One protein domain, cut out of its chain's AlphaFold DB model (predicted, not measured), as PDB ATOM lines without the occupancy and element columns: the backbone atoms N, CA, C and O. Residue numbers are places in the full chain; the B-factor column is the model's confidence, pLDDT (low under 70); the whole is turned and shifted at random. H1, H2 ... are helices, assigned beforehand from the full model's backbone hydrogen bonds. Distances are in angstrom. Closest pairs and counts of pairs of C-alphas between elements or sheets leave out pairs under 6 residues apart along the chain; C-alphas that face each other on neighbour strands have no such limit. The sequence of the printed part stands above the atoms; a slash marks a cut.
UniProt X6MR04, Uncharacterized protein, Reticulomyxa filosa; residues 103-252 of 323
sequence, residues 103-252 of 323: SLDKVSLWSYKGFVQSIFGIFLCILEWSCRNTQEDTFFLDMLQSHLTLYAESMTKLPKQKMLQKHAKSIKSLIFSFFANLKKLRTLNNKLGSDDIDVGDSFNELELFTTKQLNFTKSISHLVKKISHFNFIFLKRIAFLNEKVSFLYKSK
ATOM      1  N   SER A 103     280.030 128.165 202.315       80.44
ATOM      2  CA  SER A 103     279.522 127.204 201.333       80.44
ATOM      3  C   SER A 103     277.999 127.281 201.202       80.44
ATOM      4  O   SER A 103     277.486 127.331 200.084       80.44
ATOM      5  N   LEU A 104     277.274 127.381 202.322       76.19
ATOM      6  CA  LEU A 104     275.820 127.582 202.332       76.19
ATOM      7  C   LEU A 104     275.421 128.892 201.643       76.19
ATOM      8  O   LEU A 104     274.482 128.906 200.847       76.19
ATOM      9  N   ASP A 105     276.168 129.971 201.875       79.75
ATOM     10  CA  ASP A 105     275.927 131.265 201.237       79.75
ATOM     11  C   ASP A 105     276.123 131.186 199.715       79.75
ATOM     12  O   ASP A 105     275.309 131.713 198.950       79.75
ATOM     13  N   LYS A 106     277.164 130.480 199.249       79.69
ATOM     14  CA  LYS A 106     277.405 130.242 197.815       79.69
ATOM     15  C   LYS A 106     276.290 129.408 197.179       79.69
ATOM     16  O   LYS A 106     275.817 129.773 196.103       79.69
ATOM     17  N   VAL A 107     275.840 128.337 197.839       74.56
ATOM     18  CA  VAL A 107     274.738 127.484 197.356       74.56
ATOM     19  C   VAL A 107     273.420 128.255 197.314       74.56
ATOM     20  O   VAL A 107     272.699 128.170 196.323       74.56
ATOM     21  N   SER A 108     273.125 129.059 198.337       72.62
ATOM     22  CA  SER A 108     271.936 129.920 198.389       72.62
ATOM     23  C   SER A 108     271.944 130.982 197.281       72.62
ATOM     24  O   SER A 108     270.955 131.179 196.573       72.62
ATOM     25  N   LEU A 109     273.091 131.631 197.049       75.62
ATOM     26  CA  LEU A 109     273.242 132.575 195.943       75.62
ATOM     27  C   LEU A 109     273.086 131.885 194.581       75.62
ATOM     28  O   LEU A 109     272.520 132.467 193.652       75.62
ATOM     29  N   TRP A 110     273.611 130.669 194.446       80.25
ATOM     30  CA  TRP A 110     273.496 129.886 193.225       80.25
ATOM     31  C   TRP A 110     272.056 129.452 192.949       80.25
ATOM     32  O   TRP A 110     271.564 129.702 191.848       80.25
ATOM     33  N   SER A 111     271.357 128.883 193.935       70.69
ATOM     34  CA  SER A 111     269.966 128.448 193.782       70.69
ATOM     35  C   SER A 111     269.065 129.627 193.427       70.69
ATOM     36  O   SER A 111     268.235 129.518 192.529       70.69
ATOM     37  N   TYR A 112     269.313 130.796 194.024       72.31
ATOM     38  CA  TYR A 112     268.623 132.028 193.664       72.31
ATOM     39  C   TYR A 112     268.899 132.459 192.216       72.31
ATOM     40  O   TYR A 112     267.968 132.788 191.484       72.31
ATOM     41  N   LYS A 113     270.161 132.441 191.762       72.12
ATOM     42  CA  LYS A 113     270.501 132.773 190.366       72.12
ATOM     43  C   LYS A 113     269.860 131.805 189.376       72.12
ATOM     44  O   LYS A 113     269.264 132.263 188.405       72.12
ATOM     45  N   GLY A 114     269.968 130.502 189.634       72.88
ATOM     46  CA  GLY A 114     269.368 129.459 188.805       72.88
ATOM     47  C   GLY A 114     267.848 129.586 188.752       72.88
ATOM     48  O   GLY A 114     267.257 129.494 187.680       72.88
ATOM     49  N   PHE A 115     267.218 129.911 189.879       73.44
ATOM     50  CA  PHE A 115     265.787 130.180 189.957       73.44
ATOM     51  C   PHE A 115     265.376 131.417 189.144       73.44
ATOM     52  O   PHE A 115     264.459 131.334 188.333       73.44
ATOM     53  N   VAL A 116     266.084 132.545 189.285       72.44
ATOM     54  CA  VAL A 116     265.809 133.765 188.501       72.44
ATOM     55  C   VAL A 116     266.003 133.517 187.005       72.44
ATOM     56  O   VAL A 116     265.171 133.944 186.207       72.44
ATOM     57  N   GLN A 117     267.060 132.802 186.612       71.12
ATOM     58  CA  GLN A 117     267.293 132.420 185.216       71.12
ATOM     59  C   GLN A 117     266.205 131.483 184.687       71.12
ATOM     60  O   GLN A 117     265.760 131.663 183.560       71.12
ATOM     61  N   SER A 118     265.745 130.529 185.497       72.56
ATOM     62  CA  SER A 118     264.682 129.597 185.107       72.56
ATOM     63  C   SER A 118     263.351 130.322 184.928       72.56
ATOM     64  O   SER A 118     262.683 130.119 183.921       72.56
ATOM     65  N   ILE A 119     262.999 131.230 185.848       75.56
ATOM     66  CA  ILE A 119     261.833 132.108 185.691       75.56
ATOM     67  C   ILE A 119     261.954 132.914 184.402       75.56
ATOM     68  O   ILE A 119     261.011 132.947 183.620       75.56
ATOM     69  N   PHE A 120     263.106 133.539 184.156       74.69
ATOM     70  CA  PHE A 120     263.307 134.354 182.961       74.69
ATOM     71  C   PHE A 120     263.214 133.527 181.670       74.69
ATOM     72  O   PHE A 120     262.574 133.955 180.717       74.69
ATOM     73  N   GLY A 121     263.781 132.318 181.658       73.31
ATOM     74  CA  GLY A 121     263.659 131.378 180.545       73.31
ATOM     75  C   GLY A 121     262.210 130.966 180.292       73.31
ATOM     76  O   GLY A 121     261.749 131.037 179.159       73.31
ATOM     77  N   ILE A 122     261.457 130.628 181.346       76.19
ATOM     78  CA  ILE A 122     260.020 130.333 181.242       76.19
ATOM     79  C   ILE A 122     259.267 131.540 180.670       76.19
ATOM     80  O   ILE A 122     258.455 131.375 179.767       76.19
ATOM     81  N   PHE A 123     259.569 132.757 181.131       74.44
ATOM     82  CA  PHE A 123     258.978 133.985 180.593       74.44
ATOM     83  C   PHE A 123     259.244 134.174 179.100       74.44
ATOM     84  O   PHE A 123     258.318 134.515 178.370       74.44
ATOM     85  N   LEU A 124     260.481 133.960 178.643       74.75
ATOM     86  CA  LEU A 124     260.838 134.070 177.229       74.75
ATOM     87  C   LEU A 124     260.122 133.016 176.381       74.75
ATOM     88  O   LEU A 124     259.570 133.360 175.341       74.75
ATOM     89  N   CYS A 125     260.055 131.768 176.852       73.88
ATOM     90  CA  CYS A 125     259.312 130.710 176.168       73.88
ATOM     91  C   CYS A 125     257.823 131.051 176.053       73.88
ATOM     92  O   CYS A 125     257.211 130.817 175.015       73.88
ATOM     93  N   ILE A 126     257.235 131.625 177.106       71.94
ATOM     94  CA  ILE A 126     255.835 132.047 177.079       71.94
ATOM     95  C   ILE A 126     255.637 133.222 176.129       71.94
ATOM     96  O   ILE A 126     254.656 133.237 175.395       71.94
ATOM     97  N   LEU A 127     256.544 134.198 176.134       69.19
ATOM     98  CA  LEU A 127     256.517 135.318 175.200       69.19
ATOM     99  C   LEU A 127     256.543 134.827 173.757       69.19
ATOM    100  O   LEU A 127     255.671 135.184 172.974       69.19
ATOM    101  N   GLU A 128     257.502 133.966 173.430       75.56
ATOM    102  CA  GLU A 128     257.637 133.395 172.094       75.56
ATOM    103  C   GLU A 128     256.386 132.604 171.694       75.56
ATOM    104  O   GLU A 128     255.854 132.790 170.601       75.56
ATOM    105  N   TRP A 129     255.875 131.761 172.595       76.94
ATOM    106  CA  TRP A 129     254.658 130.988 172.361       76.94
ATOM    107  C   TRP A 129     253.425 131.884 172.169       76.94
ATOM    108  O   TRP A 129     252.653 131.673 171.236       76.94
ATOM    109  N   SER A 130     253.285 132.932 172.986       70.88
ATOM    110  CA  SER A 130     252.180 133.900 172.906       70.88
ATOM    111  C   SER A 130     252.232 134.728 171.620       70.88
ATOM    112  O   SER A 130     251.189 135.064 171.071       70.88
ATOM    113  N   CYS A 131     253.431 135.047 171.120       65.19
ATOM    114  CA  CYS A 131     253.603 135.725 169.835       65.19
ATOM    115  C   CYS A 131     253.255 134.817 168.645       65.19
ATOM    116  O   CYS A 131     252.784 135.312 167.625       65.19
ATOM    117  N   ARG A 132     253.475 133.498 168.759       70.69
ATOM    118  CA  ARG A 132     253.183 132.530 167.686       70.69
ATOM    119  C   ARG A 132     251.707 132.129 167.620       70.69
ATOM    120  O   ARG A 132     251.199 131.903 166.528       70.69
ATOM    121  N   ASN A 133     251.021 132.053 168.759       70.12
ATOM    122  CA  ASN A 133     249.628 131.612 168.836       70.12
ATOM    123  C   ASN A 133     248.688 132.804 169.058       70.12
ATOM    124  O   ASN A 133     248.310 133.134 170.180       70.12
ATOM    125  N   THR A 134     248.300 133.463 167.968       56.84
ATOM    126  CA  THR A 134     247.510 134.705 167.998       56.84
ATOM    127  C   THR A 134     246.031 134.517 168.349       56.84
ATOM    128  O   THR A 134     245.386 135.500 168.721       56.84
ATOM    129  N   GLN A 135     245.471 133.301 168.288       57.34
ATOM    130  CA  GLN A 135     244.009 133.153 168.261       57.34
ATOM    131  C   GLN A 135     243.288 132.740 169.555       57.34
ATOM    132  O   GLN A 135     242.152 133.181 169.694       57.34
ATOM    133  N   GLU A 136     243.868 132.035 170.544       53.31
ATOM    134  CA  GLU A 136     243.002 131.473 171.621       53.31
ATOM    135  C   GLU A 136     243.383 131.713 173.093       53.31
ATOM    136  O   GLU A 136     242.493 131.718 173.940       53.31
ATOM    137  N   ASP A 137     244.612 132.066 173.471       62.50
ATOM    138  CA  ASP A 137     244.972 131.927 174.896       62.50
ATOM    139  C   ASP A 137     244.991 133.241 175.694       62.50
ATOM    140  O   ASP A 137     246.029 133.730 176.137       62.50
ATOM    141  N   THR A 138     243.828 133.873 175.900       70.38
ATOM    142  CA  THR A 138     243.678 134.892 176.974       70.38
ATOM    143  C   THR A 138     243.822 134.256 178.356       70.38
ATOM    144  O   THR A 138     244.480 134.818 179.231       70.38
ATOM    145  N   PHE A 139     243.306 133.034 178.511       77.38
ATOM    146  CA  PHE A 139     243.368 132.257 179.745       77.38
ATOM    147  C   PHE A 139     244.803 132.061 180.252       77.38
ATOM    148  O   PHE A 139     245.070 132.210 181.444       77.38
ATOM    149  N   PHE A 140     245.748 131.772 179.353       72.06
ATOM    150  CA  PHE A 140     247.131 131.516 179.743       72.06
ATOM    151  C   PHE A 140     247.844 132.776 180.253       72.06
ATOM    152  O   PHE A 140     248.569 132.713 181.247       72.06
ATOM    153  N   LEU A 141     247.609 133.931 179.617       73.62
ATOM    154  CA  LEU A 141     248.171 135.208 180.065       73.62
ATOM    155  C   LEU A 141     247.621 135.613 181.436       73.62
ATOM    156  O   LEU A 141     248.401 136.005 182.304       73.62
ATOM    157  N   ASP A 142     246.317 135.446 181.661       78.56
ATOM    158  CA  ASP A 142     245.684 135.747 182.948       78.56
ATOM    159  C   ASP A 142     246.173 134.792 184.052       78.56
ATOM    160  O   ASP A 142     246.516 135.220 185.160       78.56
ATOM    161  N   MET A 143     246.290 133.495 183.741       80.38
ATOM    162  CA  MET A 143     246.851 132.494 184.650       80.38
ATOM    163  C   MET A 143     248.299 132.833 185.018       80.38
ATOM    164  O   MET A 143     248.671 132.763 186.193       80.38
ATOM    165  N   LEU A 144     249.126 133.212 184.042       76.06
ATOM    166  CA  LEU A 144     250.519 133.566 184.286       76.06
ATOM    167  C   LEU A 144     250.635 134.845 185.121       76.06
ATOM    168  O   LEU A 144     251.382 134.874 186.101       76.06
ATOM    169  N   GLN A 145     249.873 135.884 184.773       82.06
ATOM    170  CA  GLN A 145     249.822 137.126 185.536       82.06
ATOM    171  C   GLN A 145     249.421 136.859 186.991       82.06
ATOM    172  O   GLN A 145     250.040 137.410 187.906       82.06
ATOM    173  N   SER A 146     248.439 135.982 187.218       82.00
ATOM    174  CA  SER A 146     247.994 135.586 188.555       82.00
ATOM    175  C   SER A 146     249.111 134.902 189.356       82.00
ATOM    176  O   SER A 146     249.442 135.353 190.455       82.00
ATOM    177  N   HIS A 147     249.786 133.897 188.785       79.12
ATOM    178  CA  HIS A 147     250.891 133.196 189.459       79.12
ATOM    179  C   HIS A 147     252.055 134.129 189.810       79.12
ATOM    180  O   HIS A 147     252.586 134.087 190.922       79.12
ATOM    181  N   LEU A 148     252.436 135.005 188.883       78.75
ATOM    182  CA  LEU A 148     253.515 135.967 189.093       78.75
ATOM    183  C   LEU A 148     253.154 137.026 190.134       78.75
ATOM    184  O   LEU A 148     254.008 137.443 190.920       78.75
ATOM    185  N   THR A 149     251.886 137.434 190.174       79.38
ATOM    186  CA  THR A 149     251.373 138.368 191.178       79.38
ATOM    187  C   THR A 149     251.380 137.730 192.564       79.38
ATOM    188  O   THR A 149     251.909 138.336 193.497       79.38
ATOM    189  N   LEU A 150     250.885 136.494 192.694       80.19
ATOM    190  CA  LEU A 150     250.915 135.730 193.945       80.19
ATOM    191  C   LEU A 150     252.345 135.533 194.457       80.19
ATOM    192  O   LEU A 150     252.607 135.694 195.650       80.19
ATOM    193  N   TYR A 151     253.287 135.246 193.558       76.94
ATOM    194  CA  TYR A 151     254.698 135.133 193.910       76.94
ATOM    195  C   TYR A 151     255.289 136.470 194.381       76.94
ATOM    196  O   TYR A 151     255.963 136.540 195.409       76.94
ATOM    197  N   ALA A 152     255.020 137.567 193.671       76.19
ATOM    198  CA  ALA A 152     255.486 138.879 194.105       76.19
ATOM    199  C   ALA A 152     254.892 139.263 195.474       76.19
ATOM    200  O   ALA A 152     255.575 139.864 196.305       76.19
ATOM    201  N   GLU A 153     253.646 138.873 195.746       79.00
ATOM    202  CA  GLU A 153     252.987 139.091 197.032       79.00
ATOM    203  C   GLU A 153     253.578 138.253 198.163       79.00
ATOM    204  O   GLU A 153     253.822 138.798 199.244       79.00
ATOM    205  N   SER A 154     253.876 136.971 197.936       74.50
ATOM    206  CA  SER A 154     254.541 136.135 198.945       74.50
ATOM    207  C   SER A 154     255.905 136.717 199.327       74.50
ATOM    208  O   SER A 154     256.224 136.830 200.512       74.50
ATOM    209  N   MET A 155     256.645 137.244 198.346       71.06
ATOM    210  CA  MET A 155     257.916 137.933 198.575       71.06
ATOM    211  C   MET A 155     257.762 139.235 199.379       71.06
ATOM    212  O   MET A 155     258.647 139.589 200.158       71.06
ATOM    213  N   THR A 156     256.638 139.953 199.245       74.25
ATOM    214  CA  THR A 156     256.370 141.145 200.075       74.25
ATOM    215  C   THR A 156     255.990 140.820 201.519       74.25
ATOM    216  O   THR A 156     256.193 141.665 202.393       74.25
ATOM    217  N   LYS A 157     255.466 139.617 201.784       77.62
ATOM    218  CA  LYS A 157     255.013 139.189 203.117       77.62
ATOM    219  C   LYS A 157     256.142 138.685 204.018       77.62
ATOM    220  O   LYS A 157     255.929 138.593 205.221       77.62
ATOM    221  N   LEU A 158     257.339 138.422 203.481       71.25
ATOM    222  CA  LEU A 158     258.510 138.011 204.265       71.25
ATOM    223  C   LEU A 158     258.863 139.078 205.327       71.25
ATOM    224  O   LEU A 158     259.268 140.197 204.974       71.25
ATOM    225  N   PRO A 159     258.716 138.771 206.631       48.81
ATOM    226  CA  PRO A 159     259.040 139.712 207.690       48.81
ATOM    227  C   PRO A 159     260.564 139.869 207.799       48.81
ATOM    228  O   PRO A 159     261.311 138.902 207.698       48.81
ATOM    229  N   LYS A 160     261.020 141.102 208.066       72.75
ATOM    230  CA  LYS A 160     262.417 141.502 208.376       72.75
ATOM    231  C   LYS A 160     263.359 141.850 207.214       72.75
ATOM    232  O   LYS A 160     264.493 142.233 207.485       72.75
ATOM    233  N   GLN A 161     262.925 141.864 205.951       77.62
ATOM    234  CA  GLN A 161     263.805 142.263 204.835       77.62
ATOM    235  C   GLN A 161     263.234 143.425 204.006       77.62
ATOM    236  O   GLN A 161     262.820 143.251 202.862       77.62
ATOM    237  N   LYS A 162     263.281 144.651 204.564       78.25
ATOM    238  CA  LYS A 162     262.824 145.906 203.907       78.25
ATOM    239  C   LYS A 162     263.342 146.060 202.471       78.25
ATOM    240  O   LYS A 162     262.654 146.586 201.600       78.25
ATOM    241  N   MET A 163     264.561 145.593 202.227       70.44
ATOM    242  CA  MET A 163     265.197 145.657 200.920       70.44
ATOM    243  C   MET A 163     264.579 144.675 199.915       70.44
ATOM    244  O   MET A 163     264.238 145.079 198.808       70.44
ATOM    245  N   LEU A 164     264.343 143.420 200.312       72.62
ATOM    246  CA  LEU A 164     263.649 142.434 199.474       72.62
ATOM    247  C   LEU A 164     262.197 142.831 199.212       72.62
ATOM    248  O   LEU A 164     261.737 142.699 198.085       72.62
ATOM    249  N   GLN A 165     261.518 143.438 200.186       76.75
ATOM    250  CA  GLN A 165     260.181 144.002 199.983       76.75
ATOM    251  C   GLN A 165     260.178 145.135 198.944       76.75
ATOM    252  O   GLN A 165     259.276 145.200 198.108       76.75
ATOM    253  N   LYS A 166     261.194 146.012 198.949       82.88
ATOM    254  CA  LYS A 166     261.358 147.051 197.917       82.88
ATOM    255  C   LYS A 166     261.536 146.425 196.529       82.88
ATOM    256  O   LYS A 166     260.889 146.872 195.586       82.88
ATOM    257  N   HIS A 167     262.338 145.366 196.411       78.00
ATOM    258  CA  HIS A 167     262.514 144.649 195.141       78.00
ATOM    259  C   HIS A 167     261.267 143.915 194.684       78.00
ATOM    260  O   HIS A 167     260.912 144.026 193.517       78.00
ATOM    261  N   ALA A 168     260.574 143.229 195.587       77.75
ATOM    262  CA  ALA A 168     259.326 142.550 195.280       77.75
ATOM    263  C   ALA A 168     258.272 143.536 194.753       77.75
ATOM    264  O   ALA A 168     257.618 143.252 193.754       77.75
ATOM    265  N   LYS A 169     258.177 144.741 195.338       84.56
ATOM    266  CA  LYS A 169     257.320 145.821 194.817       84.56
ATOM    267  C   LYS A 169     257.731 146.272 193.414       84.56
ATOM    268  O   LYS A 169     256.864 146.416 192.556       84.56
ATOM    269  N   SER A 170     259.028 146.462 193.158       83.88
ATOM    270  CA  SER A 170     259.515 146.807 191.816       83.88
ATOM    271  C   SER A 170     259.236 145.703 190.794       83.88
ATOM    272  O   SER A 170     258.788 146.003 189.694       83.88
ATOM    273  N   ILE A 171     259.440 144.434 191.161       81.00
ATOM    274  CA  ILE A 171     259.146 143.272 190.312       81.00
ATOM    275  C   ILE A 171     257.645 143.199 190.018       81.00
ATOM    276  O   ILE A 171     257.267 143.064 188.860       81.00
ATOM    277  N   LYS A 172     256.789 143.376 191.033       84.31
ATOM    278  CA  LYS A 172     255.328 143.431 190.870       84.31
ATOM    279  C   LYS A 172     254.936 144.514 189.866       84.31
ATOM    280  O   LYS A 172     254.252 144.224 188.893       84.31
ATOM    281  N   SER A 173     255.423 145.741 190.063       87.81
ATOM    282  CA  SER A 173     255.181 146.869 189.151       87.81
ATOM    283  C   SER A 173     255.595 146.550 187.711       87.81
ATOM    284  O   SER A 173     254.863 146.855 186.778       87.81
ATOM    285  N   LEU A 174     256.754 145.918 187.538       84.56
ATOM    286  CA  LEU A 174     257.316 145.562 186.240       84.56
ATOM    287  C   LEU A 174     256.492 144.487 185.526       84.56
ATOM    288  O   LEU A 174     256.227 144.622 184.335       84.56
ATOM    289  N   ILE A 175     256.037 143.472 186.266       82.56
ATOM    290  CA  ILE A 175     255.111 142.447 185.771       82.56
ATOM    291  C   ILE A 175     253.820 143.111 185.276       82.56
ATOM    292  O   ILE A 175     253.404 142.861 184.149       82.56
ATOM    293  N   PHE A 176     253.217 144.008 186.063       86.94
ATOM    294  CA  PHE A 176     251.991 144.703 185.651       86.94
ATOM    295  C   PHE A 176     252.180 145.548 184.391       86.94
ATOM    296  O   PHE A 176     251.360 145.458 183.480       86.94
ATOM    297  N   SER A 177     253.256 146.337 184.305       88.38
ATOM    298  CA  SER A 177     253.544 147.138 183.109       88.38
ATOM    299  C   SER A 177     253.756 146.266 181.871       88.38
ATOM    300  O   SER A 177     253.263 146.592 180.795       88.38
ATOM    301  N   PHE A 178     254.440 145.134 182.027       86.94
ATOM    302  CA  PHE A 178     254.667 144.184 180.946       86.94
ATOM    303  C   PHE A 178     253.357 143.583 180.410       86.94
ATOM    304  O   PHE A 178     253.100 143.644 179.209       86.94
ATOM    305  N   PHE A 179     252.493 143.069 181.293       86.12
ATOM    306  CA  PHE A 179     251.198 142.514 180.879       86.12
ATOM    307  C   PHE A 179     250.259 143.576 180.299       86.12
ATOM    308  O   PHE A 179     249.528 143.291 179.352       86.12
ATOM    309  N   ALA A 180     250.301 144.810 180.810       89.12
ATOM    310  CA  ALA A 180     249.542 145.919 180.241       89.12
ATOM    311  C   ALA A 180     249.960 146.205 178.788       89.12
ATOM    312  O   ALA A 180     249.096 146.325 177.917       89.12
ATOM    313  N   ASN A 181     251.268 146.234 178.510       88.06
ATOM    314  CA  ASN A 181     251.791 146.432 177.157       88.06
ATOM    315  C   ASN A 181     251.439 145.264 176.227       88.06
ATOM    316  O   ASN A 181     250.990 145.499 175.109       88.06
ATOM    317  N   LEU A 182     251.543 144.016 176.697       86.12
ATOM    318  CA  LEU A 182     251.107 142.845 175.925       86.12
ATOM    319  C   LEU A 182     249.614 142.898 175.582       86.12
ATOM    320  O   LEU A 182     249.223 142.602 174.454       86.12
ATOM    321  N   LYS A 183     248.765 143.303 176.532       87.81
ATOM    322  CA  LYS A 183     247.320 143.427 176.304       87.81
ATOM    323  C   LYS A 183     246.996 144.536 175.299       87.81
ATOM    324  O   LYS A 183     246.129 144.339 174.443       87.81
ATOM    325  N   LYS A 184     247.705 145.671 175.368       91.62
ATOM    326  CA  LYS A 184     247.618 146.763 174.382       91.62
ATOM    327  C   LYS A 184     248.008 146.261 172.988       91.62
ATOM    328  O   LYS A 184     247.212 146.396 172.065       91.62
ATOM    329  N   LEU A 185     249.167 145.611 172.871       89.06
ATOM    330  CA  LEU A 185     249.679 145.057 171.617       89.06
ATOM    331  C   LEU A 185     248.709 144.046 171.000       89.06
ATOM    332  O   LEU A 185     248.365 144.156 169.828       89.06
ATOM    333  N   ARG A 186     248.187 143.110 171.801       86.44
ATOM    334  CA  ARG A 186     247.189 142.134 171.338       86.44
ATOM    335  C   ARG A 186     245.921 142.815 170.826       86.44
ATOM    336  O   ARG A 186     245.376 142.414 169.805       86.44
ATOM    337  N   THR A 187     245.454 143.849 171.526       91.31
ATOM    338  CA  THR A 187     244.259 144.603 171.119       91.31
ATOM    339  C   THR A 187     244.478 145.332 169.794       91.31
ATOM    340  O   THR A 187     243.568 145.352 168.971       91.31
ATOM    341  N   LEU A 188     245.663 145.915 169.581       91.56
ATOM    342  CA  LEU A 188     246.028 146.566 168.320       91.56
ATOM    343  C   LEU A 188     246.150 145.550 167.182       91.56
ATOM    344  O   LEU A 188     245.493 145.718 166.161       91.56
ATOM    345  N   ASN A 189     246.875 144.451 167.399       88.00
ATOM    346  CA  ASN A 189     247.049 143.389 166.407       88.00
ATOM    347  C   ASN A 189     245.708 142.793 165.949       88.00
ATOM    348  O   ASN A 189     245.487 142.589 164.762       88.00
ATOM    349  N   ASN A 190     244.773 142.578 166.880       88.25
ATOM    350  CA  ASN A 190     243.439 142.076 166.549       88.25
ATOM    351  C   ASN A 190     242.583 143.082 165.758       88.25
ATOM    352  O   ASN A 190     241.648 142.668 165.079       88.25
ATOM    353  N   LYS A 191     242.841 144.389 165.893       94.75
ATOM    354  CA  LYS A 191     242.062 145.449 165.232       94.75
ATOM    355  C   LYS A 191     242.618 145.833 163.866       94.75
ATOM    356  O   LYS A 191     241.831 146.117 162.972       94.75
ATOM    357  N   LEU A 192     243.940 145.894 163.746       94.94
ATOM    358  CA  LEU A 192     244.634 146.474 162.597       94.94
ATOM    359  C   LEU A 192     245.333 145.417 161.727       94.94
ATOM    360  O   LEU A 192     245.595 145.662 160.556       94.94
ATOM    361  N   GLY A 193     245.568 144.214 162.265       91.12
ATOM    362  CA  GLY A 193     246.384 143.185 161.621       91.12
ATOM    363  C   GLY A 193     247.876 143.362 161.912       91.12
ATOM    364  O   GLY A 193     248.317 144.412 162.369       91.12
ATOM    365  N   SER A 194     248.664 142.311 161.668       89.69
ATOM    366  CA  SER A 194     250.101 142.278 161.991       89.69
ATOM    367  C   SER A 194     250.955 143.235 161.168       89.69
ATOM    368  O   SER A 194     252.048 143.590 161.600       89.69
ATOM    369  N   ASP A 195     250.465 143.620 159.991       92.31
ATOM    370  CA  ASP A 195     251.223 144.392 159.004       92.31
ATOM    371  C   ASP A 195     251.049 145.909 159.197       92.31
ATOM    372  O   ASP A 195     251.638 146.705 158.466       92.31
ATOM    373  N   ASP A 196     250.240 146.316 160.178       96.62
ATOM    374  CA  ASP A 196     249.987 147.716 160.496       96.62
ATOM    375  C   ASP A 196     251.170 148.357 161.246       96.62
ATOM    376  O   ASP A 196     251.775 147.766 162.149       96.62
ATOM    377  N   ILE A 197     251.493 149.600 160.884       94.44
ATOM    378  CA  ILE A 197     252.624 150.340 161.451       94.44
ATOM    379  C   ILE A 197     252.473 150.585 162.962       94.44
ATOM    380  O   ILE A 197     253.460 150.481 163.687       94.44
ATOM    381  N   ASP A 198     251.251 150.794 163.465       93.38
ATOM    382  CA  ASP A 198     250.986 151.015 164.894       93.38
ATOM    383  C   ASP A 198     251.224 149.737 165.718       93.38
ATOM    384  O   ASP A 198     251.582 149.779 166.907       93.38
ATOM    385  N   VAL A 199     251.032 148.571 165.088       89.88
ATOM    386  CA  VAL A 199     251.361 147.269 165.677       89.88
ATOM    387  C   VAL A 199     252.877 147.102 165.730       89.88
ATOM    388  O   VAL A 199     253.400 146.733 166.787       89.88
ATOM    389  N   GLY A 200     253.585 147.458 164.655       88.38
ATOM    390  CA  GLY A 200     255.050 147.497 164.614       88.38
ATOM    391  C   GLY A 200     255.659 148.401 165.693       88.38
ATOM    392  O   GLY A 200     256.535 147.972 166.447       88.38
ATOM    393  N   ASP A 201     255.139 149.617 165.852       92.25
ATOM    394  CA  ASP A 201     255.594 150.554 166.884       92.25
ATOM    395  C   ASP A 201     255.332 150.027 168.300       92.25
ATOM    396  O   ASP A 201     256.184 150.141 169.185       92.25
ATOM    397  N   SER A 202     254.200 149.357 168.519       90.69
ATOM    398  CA  SER A 202     253.899 148.722 169.806       90.69
ATOM    399  C   SER A 202     254.830 147.541 170.122       90.69
ATOM    400  O   SER A 202     255.172 147.326 171.291       90.69
ATOM    401  N   PHE A 203     255.279 146.787 169.110       87.94
ATOM    402  CA  PHE A 203     256.332 145.778 169.274       87.94
ATOM    403  C   PHE A 203     257.668 146.426 169.662       87.94
ATOM    404  O   PHE A 203     258.296 145.974 170.622       87.94
ATOM    405  N   ASN A 204     258.052 147.521 169.002       88.00
ATOM    406  CA  ASN A 204     259.267 148.277 169.325       88.00
ATOM    407  C   ASN A 204     259.226 148.844 170.758       88.00
ATOM    408  O   ASN A 204     260.221 148.783 171.484       88.00
ATOM    409  N   GLU A 205     258.076 149.353 171.216       89.88
ATOM    410  CA  GLU A 205     257.882 149.795 172.605       89.88
ATOM    411  C   GLU A 205     258.073 148.641 173.605       89.88
ATOM    412  O   GLU A 205     258.710 148.819 174.653       89.88
ATOM    413  N   LEU A 206     257.541 147.453 173.296       86.25
ATOM    414  CA  LEU A 206     257.670 146.263 174.137       86.25
ATOM    415  C   LEU A 206     259.117 145.741 174.170       86.25
ATOM    416  O   LEU A 206     259.623 145.378 175.237       86.25
ATOM    417  N   GLU A 207     259.815 145.753 173.036       84.31
ATOM    418  CA  GLU A 207     261.236 145.411 172.943       84.31
ATOM    419  C   GLU A 207     262.106 146.410 173.719       84.31
ATOM    420  O   GLU A 207     262.963 146.030 174.525       84.31
ATOM    421  N   LEU A 208     261.844 147.710 173.572       84.88
ATOM    422  CA  LEU A 208     262.546 148.744 174.324       84.88
ATOM    423  C   LEU A 208     262.287 148.604 175.832       84.88
ATOM    424  O   LEU A 208     263.207 148.774 176.640       84.88
ATOM    425  N   PHE A 209     261.053 148.276 176.228       85.00
ATOM    426  CA  PHE A 209     260.707 147.986 177.616       85.00
ATOM    427  C   PHE A 209     261.516 146.794 178.140       85.00
ATOM    428  O   PHE A 209     262.202 146.928 179.155       85.00
ATOM    429  N   THR A 210     261.503 145.652 177.448       76.44
ATOM    430  CA  THR A 210     262.235 144.444 177.874       76.44
ATOM    431  C   THR A 210     263.746 144.675 177.935       76.44
ATOM    432  O   THR A 210     264.385 144.287 178.917       76.44
ATOM    433  N   THR A 211     264.311 145.419 176.984       73.69
ATOM    434  CA  THR A 211     265.731 145.800 176.964       73.69
ATOM    435  C   THR A 211     266.105 146.689 178.154       73.69
ATOM    436  O   THR A 211     267.108 146.445 178.834       73.69
ATOM    437  N   LYS A 212     265.273 147.688 178.485       78.31
ATOM    438  CA  LYS A 212     265.453 148.512 179.695       78.31
ATOM    439  C   LYS A 212     265.382 147.659 180.965       78.31
ATOM    440  O   LYS A 212     266.179 147.866 181.883       78.31
ATOM    441  N   GLN A 213     264.495 146.665 181.008       77.62
ATOM    442  CA  GLN A 213     264.377 145.771 182.163       77.62
ATOM    443  C   GLN A 213     265.514 144.756 182.289       77.62
ATOM    444  O   GLN A 213     265.866 144.395 183.412       77.62
ATOM    445  N   LEU A 214     266.171 144.365 181.195       68.62
ATOM    446  CA  LEU A 214     267.381 143.538 181.241       68.62
ATOM    447  C   LEU A 214     268.507 144.227 182.044       68.62
ATOM    448  O   LEU A 214     269.253 143.599 182.804       68.62
ATOM    449  N   ASN A 215     268.591 145.557 181.949       63.28
ATOM    450  CA  ASN A 215     269.513 146.364 182.752       63.28
ATOM    451  C   ASN A 215     269.074 146.462 184.226       63.28
ATOM    452  O   ASN A 215     269.915 146.501 185.135       63.28
ATOM    453  N   PHE A 216     267.767 146.414 184.493       62.16
ATOM    454  CA  PHE A 216     267.234 146.296 185.851       62.16
ATOM    455  C   PHE A 216     267.573 144.936 186.480       62.16
ATOM    456  O   PHE A 216     267.959 144.883 187.648       62.16
ATOM    457  N   THR A 217     267.558 143.840 185.714       54.94
ATOM    458  CA  THR A 217     267.966 142.506 186.199       54.94
ATOM    459  C   THR A 217     269.454 142.458 186.552       54.94
ATOM    460  O   THR A 217     269.827 141.899 187.588       54.94
ATOM    461  N   LYS A 218     270.316 143.119 185.762       62.94
ATOM    462  CA  LYS A 218     271.736 143.326 186.112       62.94
ATOM    463  C   LYS A 218     271.887 144.103 187.428       62.94
ATOM    464  O   LYS A 218     272.712 143.738 188.269       62.94
ATOM    465  N   SER A 219     271.046 145.114 187.643       47.81
ATOM    466  CA  SER A 219     271.022 145.909 188.878       47.81
ATOM    467  C   SER A 219     270.538 145.100 190.088       47.81
ATOM    468  O   SER A 219     271.161 145.170 191.147       47.81
ATOM    469  N   ILE A 220     269.501 144.266 189.935       49.00
ATOM    470  CA  ILE A 220     269.053 143.318 190.972       49.00
ATOM    471  C   ILE A 220     270.172 142.327 191.306       49.00
ATOM    472  O   ILE A 220     270.462 142.121 192.479       49.00
ATOM    473  N   SER A 221     270.855 141.763 190.307       48.81
ATOM    474  CA  SER A 221     271.984 140.844 190.518       48.81
ATOM    475  C   SER A 221     273.109 141.484 191.345       48.81
ATOM    476  O   SER A 221     273.603 140.890 192.309       48.81
ATOM    477  N   HIS A 222     273.474 142.733 191.039       47.78
ATOM    478  CA  HIS A 222     274.469 143.488 191.805       47.78
ATOM    479  C   HIS A 222     274.014 143.770 193.246       47.78
ATOM    480  O   HIS A 222     274.809 143.815 194.187       47.78
ATOM    481  N   LEU A 223     272.716 143.950 193.439       41.62
ATOM    482  CA  LEU A 223     272.128 144.302 194.716       41.62
ATOM    483  C   LEU A 223     271.901 143.094 195.628       41.62
ATOM    484  O   LEU A 223     272.114 143.187 196.831       41.62
ATOM    485  N   VAL A 224     271.588 141.939 195.048       45.12
ATOM    486  CA  VAL A 224     271.565 140.642 195.730       45.12
ATOM    487  C   VAL A 224     272.959 140.281 196.241       45.12
ATOM    488  O   VAL A 224     273.086 139.857 197.387       45.12
ATOM    489  N   LYS A 225     274.024 140.569 195.475       54.72
ATOM    490  CA  LYS A 225     275.405 140.472 195.986       54.72
ATOM    491  C   LYS A 225     275.612 141.351 197.230       54.72
ATOM    492  O   LYS A 225     276.161 140.881 198.224       54.72
ATOM    493  N   LYS A 226     275.108 142.592 197.231       47.56
ATOM    494  CA  LYS A 226     275.175 143.479 198.411       47.56
ATOM    495  C   LYS A 226     274.349 142.969 199.600       47.56
ATOM    496  O   LYS A 226     274.820 143.064 200.727       47.56
ATOM    497  N   ILE A 227     273.164 142.398 199.371       41.34
ATOM    498  CA  ILE A 227     272.326 141.806 200.434       41.34
ATOM    499  C   ILE A 227     273.004 140.579 201.041       41.34
ATOM    500  O   ILE A 227     273.034 140.457 202.262       41.34
ATOM    501  N   SER A 228     273.597 139.708 200.217       45.78
ATOM    502  CA  SER A 228     274.363 138.558 200.715       45.78
ATOM    503  C   SER A 228     275.534 139.001 201.600       45.78
ATOM    504  O   SER A 228     275.735 138.456 202.680       45.78
ATOM    505  N   HIS A 229     276.212 140.091 201.227       45.44
ATOM    506  CA  HIS A 229     277.278 140.694 202.025       45.44
ATOM    507  C   HIS A 229     276.769 141.360 203.322       45.44
ATOM    508  O   HIS A 229     277.437 141.329 204.350       45.44
ATOM    509  N   PHE A 230     275.570 141.949 203.311       38.78
ATOM    510  CA  PHE A 230     274.961 142.545 204.504       38.78
ATOM    511  C   PHE A 230     274.476 141.484 205.505       38.78
ATOM    512  O   PHE A 230     274.728 141.608 206.704       38.78
ATOM    513  N   ASN A 231     273.832 140.417 205.016       38.28
ATOM    514  CA  ASN A 231     273.431 139.274 205.840       38.28
ATOM    515  C   ASN A 231     274.652 138.606 206.487       38.28
ATOM    516  O   ASN A 231     274.586 138.242 207.655       38.28
ATOM    517  N   PHE A 232     275.785 138.552 205.781       42.62
ATOM    518  CA  PHE A 232     277.068 138.100 206.320       42.62
ATOM    519  C   PHE A 232     277.540 138.940 207.524       42.62
ATOM    520  O   PHE A 232     277.841 138.391 208.582       42.62
ATOM    521  N   ILE A 233     277.529 140.276 207.428       42.34
ATOM    522  CA  ILE A 233     277.923 141.163 208.544       42.34
ATOM    523  C   ILE A 233     276.961 141.022 209.736       42.34
ATOM    524  O   ILE A 233     277.382 141.046 210.896       42.34
ATOM    525  N   PHE A 234     275.666 140.872 209.460       34.72
ATOM    526  CA  PHE A 234     274.635 140.717 210.481       34.72
ATOM    527  C   PHE A 234     274.750 139.377 211.225       34.72
ATOM    528  O   PHE A 234     274.732 139.363 212.456       34.72
ATOM    529  N   LEU A 235     274.950 138.269 210.504       38.28
ATOM    530  CA  LEU A 235     275.164 136.943 211.089       38.28
ATOM    531  C   LEU A 235     276.463 136.887 211.904       38.28
ATOM    532  O   LEU A 235     276.455 136.352 213.009       38.28
ATOM    533  N   LYS A 236     277.537 137.542 211.439       44.56
ATOM    534  CA  LYS A 236     278.799 137.655 212.190       44.56
ATOM    535  C   LYS A 236     278.625 138.407 213.518       44.56
ATOM    536  O   LYS A 236     279.206 138.029 214.530       44.56
ATOM    537  N   ARG A 237     277.769 139.439 213.552       40.78
ATOM    538  CA  ARG A 237     277.416 140.161 214.791       40.78
ATOM    539  C   ARG A 237     276.545 139.340 215.741       40.78
ATOM    540  O   ARG A 237     276.725 139.454 216.948       40.78
ATOM    541  N   ILE A 238     275.622 138.527 215.225       39.19
ATOM    542  CA  ILE A 238     274.812 137.623 216.057       39.19
ATOM    543  C   ILE A 238     275.681 136.517 216.662       39.19
ATOM    544  O   ILE A 238     275.555 136.248 217.854       39.19
ATOM    545  N   ALA A 239     276.592 135.928 215.882       42.44
ATOM    546  CA  ALA A 239     277.545 134.934 216.376       42.44
ATOM    547  C   ALA A 239     278.402 135.503 217.522       42.44
ATOM    548  O   ALA A 239     278.447 134.918 218.599       42.44
ATOM    549  N   PHE A 240     278.943 136.712 217.346       47.50
ATOM    550  CA  PHE A 240     279.707 137.425 218.377       47.50
ATOM    551  C   PHE A 240     278.894 137.742 219.650       47.50
ATOM    552  O   PHE A 240     279.414 137.707 220.765       47.50
ATOM    553  N   LEU A 241     277.602 138.061 219.512       45.62
ATOM    554  CA  LEU A 241     276.717 138.289 220.661       45.62
ATOM    555  C   LEU A 241     276.398 136.983 221.401       45.62
ATOM    556  O   LEU A 241     276.402 136.973 222.629       45.62
ATOM    557  N   ASN A 242     276.181 135.884 220.675       44.50
ATOM    558  CA  ASN A 242     275.969 134.563 221.267       44.50
ATOM    559  C   ASN A 242     277.215 134.048 221.997       44.50
ATOM    560  O   ASN A 242     277.087 133.437 223.053       44.50
ATOM    561  N   GLU A 243     278.407 134.348 221.492       46.47
ATOM    562  CA  GLU A 243     279.678 134.019 222.140       46.47
ATOM    563  C   GLU A 243     279.845 134.768 223.474       46.47
ATOM    564  O   GLU A 243     280.187 134.172 224.494       46.47
ATOM    565  N   LYS A 244     279.469 136.055 223.524       44.59
ATOM    566  CA  LYS A 244     279.452 136.842 224.771       44.59
ATOM    567  C   LYS A 244     278.394 136.380 225.772       44.59
ATOM    568  O   LYS A 244     278.641 136.408 226.977       44.59
ATOM    569  N   VAL A 245     277.227 135.951 225.294       36.81
ATOM    570  CA  VAL A 245     276.180 135.368 226.149       36.81
ATOM    571  C   VAL A 245     276.634 134.008 226.689       36.81
ATOM    572  O   VAL A 245     276.508 133.761 227.883       36.81
ATOM    573  N   SER A 246     277.253 133.165 225.861       37.31
ATOM    574  CA  SER A 246     277.874 131.898 226.272       37.31
ATOM    575  C   SER A 246     278.987 132.109 227.310       37.31
ATOM    576  O   SER A 246     279.062 131.387 228.306       37.31
ATOM    577  N   PHE A 247     279.792 133.164 227.151       38.38
ATOM    578  CA  PHE A 247     280.815 133.567 228.118       38.38
ATOM    579  C   PHE A 247     280.218 133.994 229.474       38.38
ATOM    580  O   PHE A 247     280.724 133.590 230.520       38.38
ATOM    581  N   LEU A 248     279.096 134.727 229.472       33.34
ATOM    582  CA  LEU A 248     278.341 135.081 230.686       33.34
ATOM    583  C   LEU A 248     277.731 133.856 231.388       33.34
ATOM    584  O   LEU A 248     277.668 133.822 232.614       33.34
ATOM    585  N   TYR A 249     277.335 132.827 230.634       33.44
ATOM    586  CA  TYR A 249     276.863 131.555 231.193       33.44
ATOM    587  C   TYR A 249     278.004 130.654 231.703       33.44
ATOM    588  O   TYR A 249     277.795 129.882 232.638       33.44
ATOM    589  N   LYS A 250     279.224 130.772 231.153       37.75
ATOM    590  CA  LYS A 250     280.427 130.074 231.653       37.75
ATOM    591  C   LYS A 250     280.971 130.674 232.963       37.75
ATOM    592  O   LYS A 250     281.710 129.989 233.673       37.75
ATOM    593  N   SER A 251     280.597 131.900 233.350       39.31
ATOM    594  CA  SER A 251     281.000 132.478 234.641       39.31
ATOM    595  C   SER A 251     280.053 132.077 235.787       39.31
ATOM    596  O   SER A 251     279.075 132.756 236.074       39.31
ATOM    597  N   LYS A 252     280.403 130.971 236.461       47.44
ATOM    598  CA  LYS A 252     279.992 130.543 237.819       47.44
ATOM    599  C   LYS A 252     278.494 130.604 238.179       47.44
ATOM    600  O   LYS A 252     278.101 131.445 238.979       47.44
TER     601      LYS A 252
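This is residues 103 to 252 of the 323 residues of an uncharacterized protein of Reticulomyxa filosa (UniProt X6MR04). Look for a loose set of four lengthwise helices: H3 folds back beside the first part of the long H4, H2 lies beside H3, and H1 lies across a gap from them. Residues 233 to 252, mostly H4, stick out as an arm. The printed part has 150 residues, of which 135 are in four named helices, H1 to H4 in order, with no named strand; its class is all helix, and it is only just loose, close to extended, with a radius of gyration of the C-alphas of 21.7 A and spans of 84 by 26 by 23 A.

Start at H4, residues 197 to 250; its residues 198 to 220 alone touch H3, residues 162 to 192, a hairpin at 15 degrees, a shallow tilt (closest C-alphas Asn 189 and Val 199, 5.8 A). H3 touches H2, residues 138 to 157, another hairpin (C-alphas of Thr 156 and Gln 165, 4.8 A). H1, residues 103 to 132, is close to H4 but not clearly touching (C-alphas of Asp 105 and Ser 228, 7.5 A), and near H2 and H3. H2 and H4 are apart. In H1, H2 and H3 every O i to N i+4 pair is within hydrogen-bond range; in H4, 49 of 50.

Find C-alpha 103 at (279.522, 127.204, 201.333), where H1 begins its 43.1 A. H3 runs 45.1 A; H4 runs 78.2 A to C-alpha 250 at (280.427, 130.074, 231.653).

The printed part has no cut, and its three links are tight. Confidence is low at residues 214 to 252, among others.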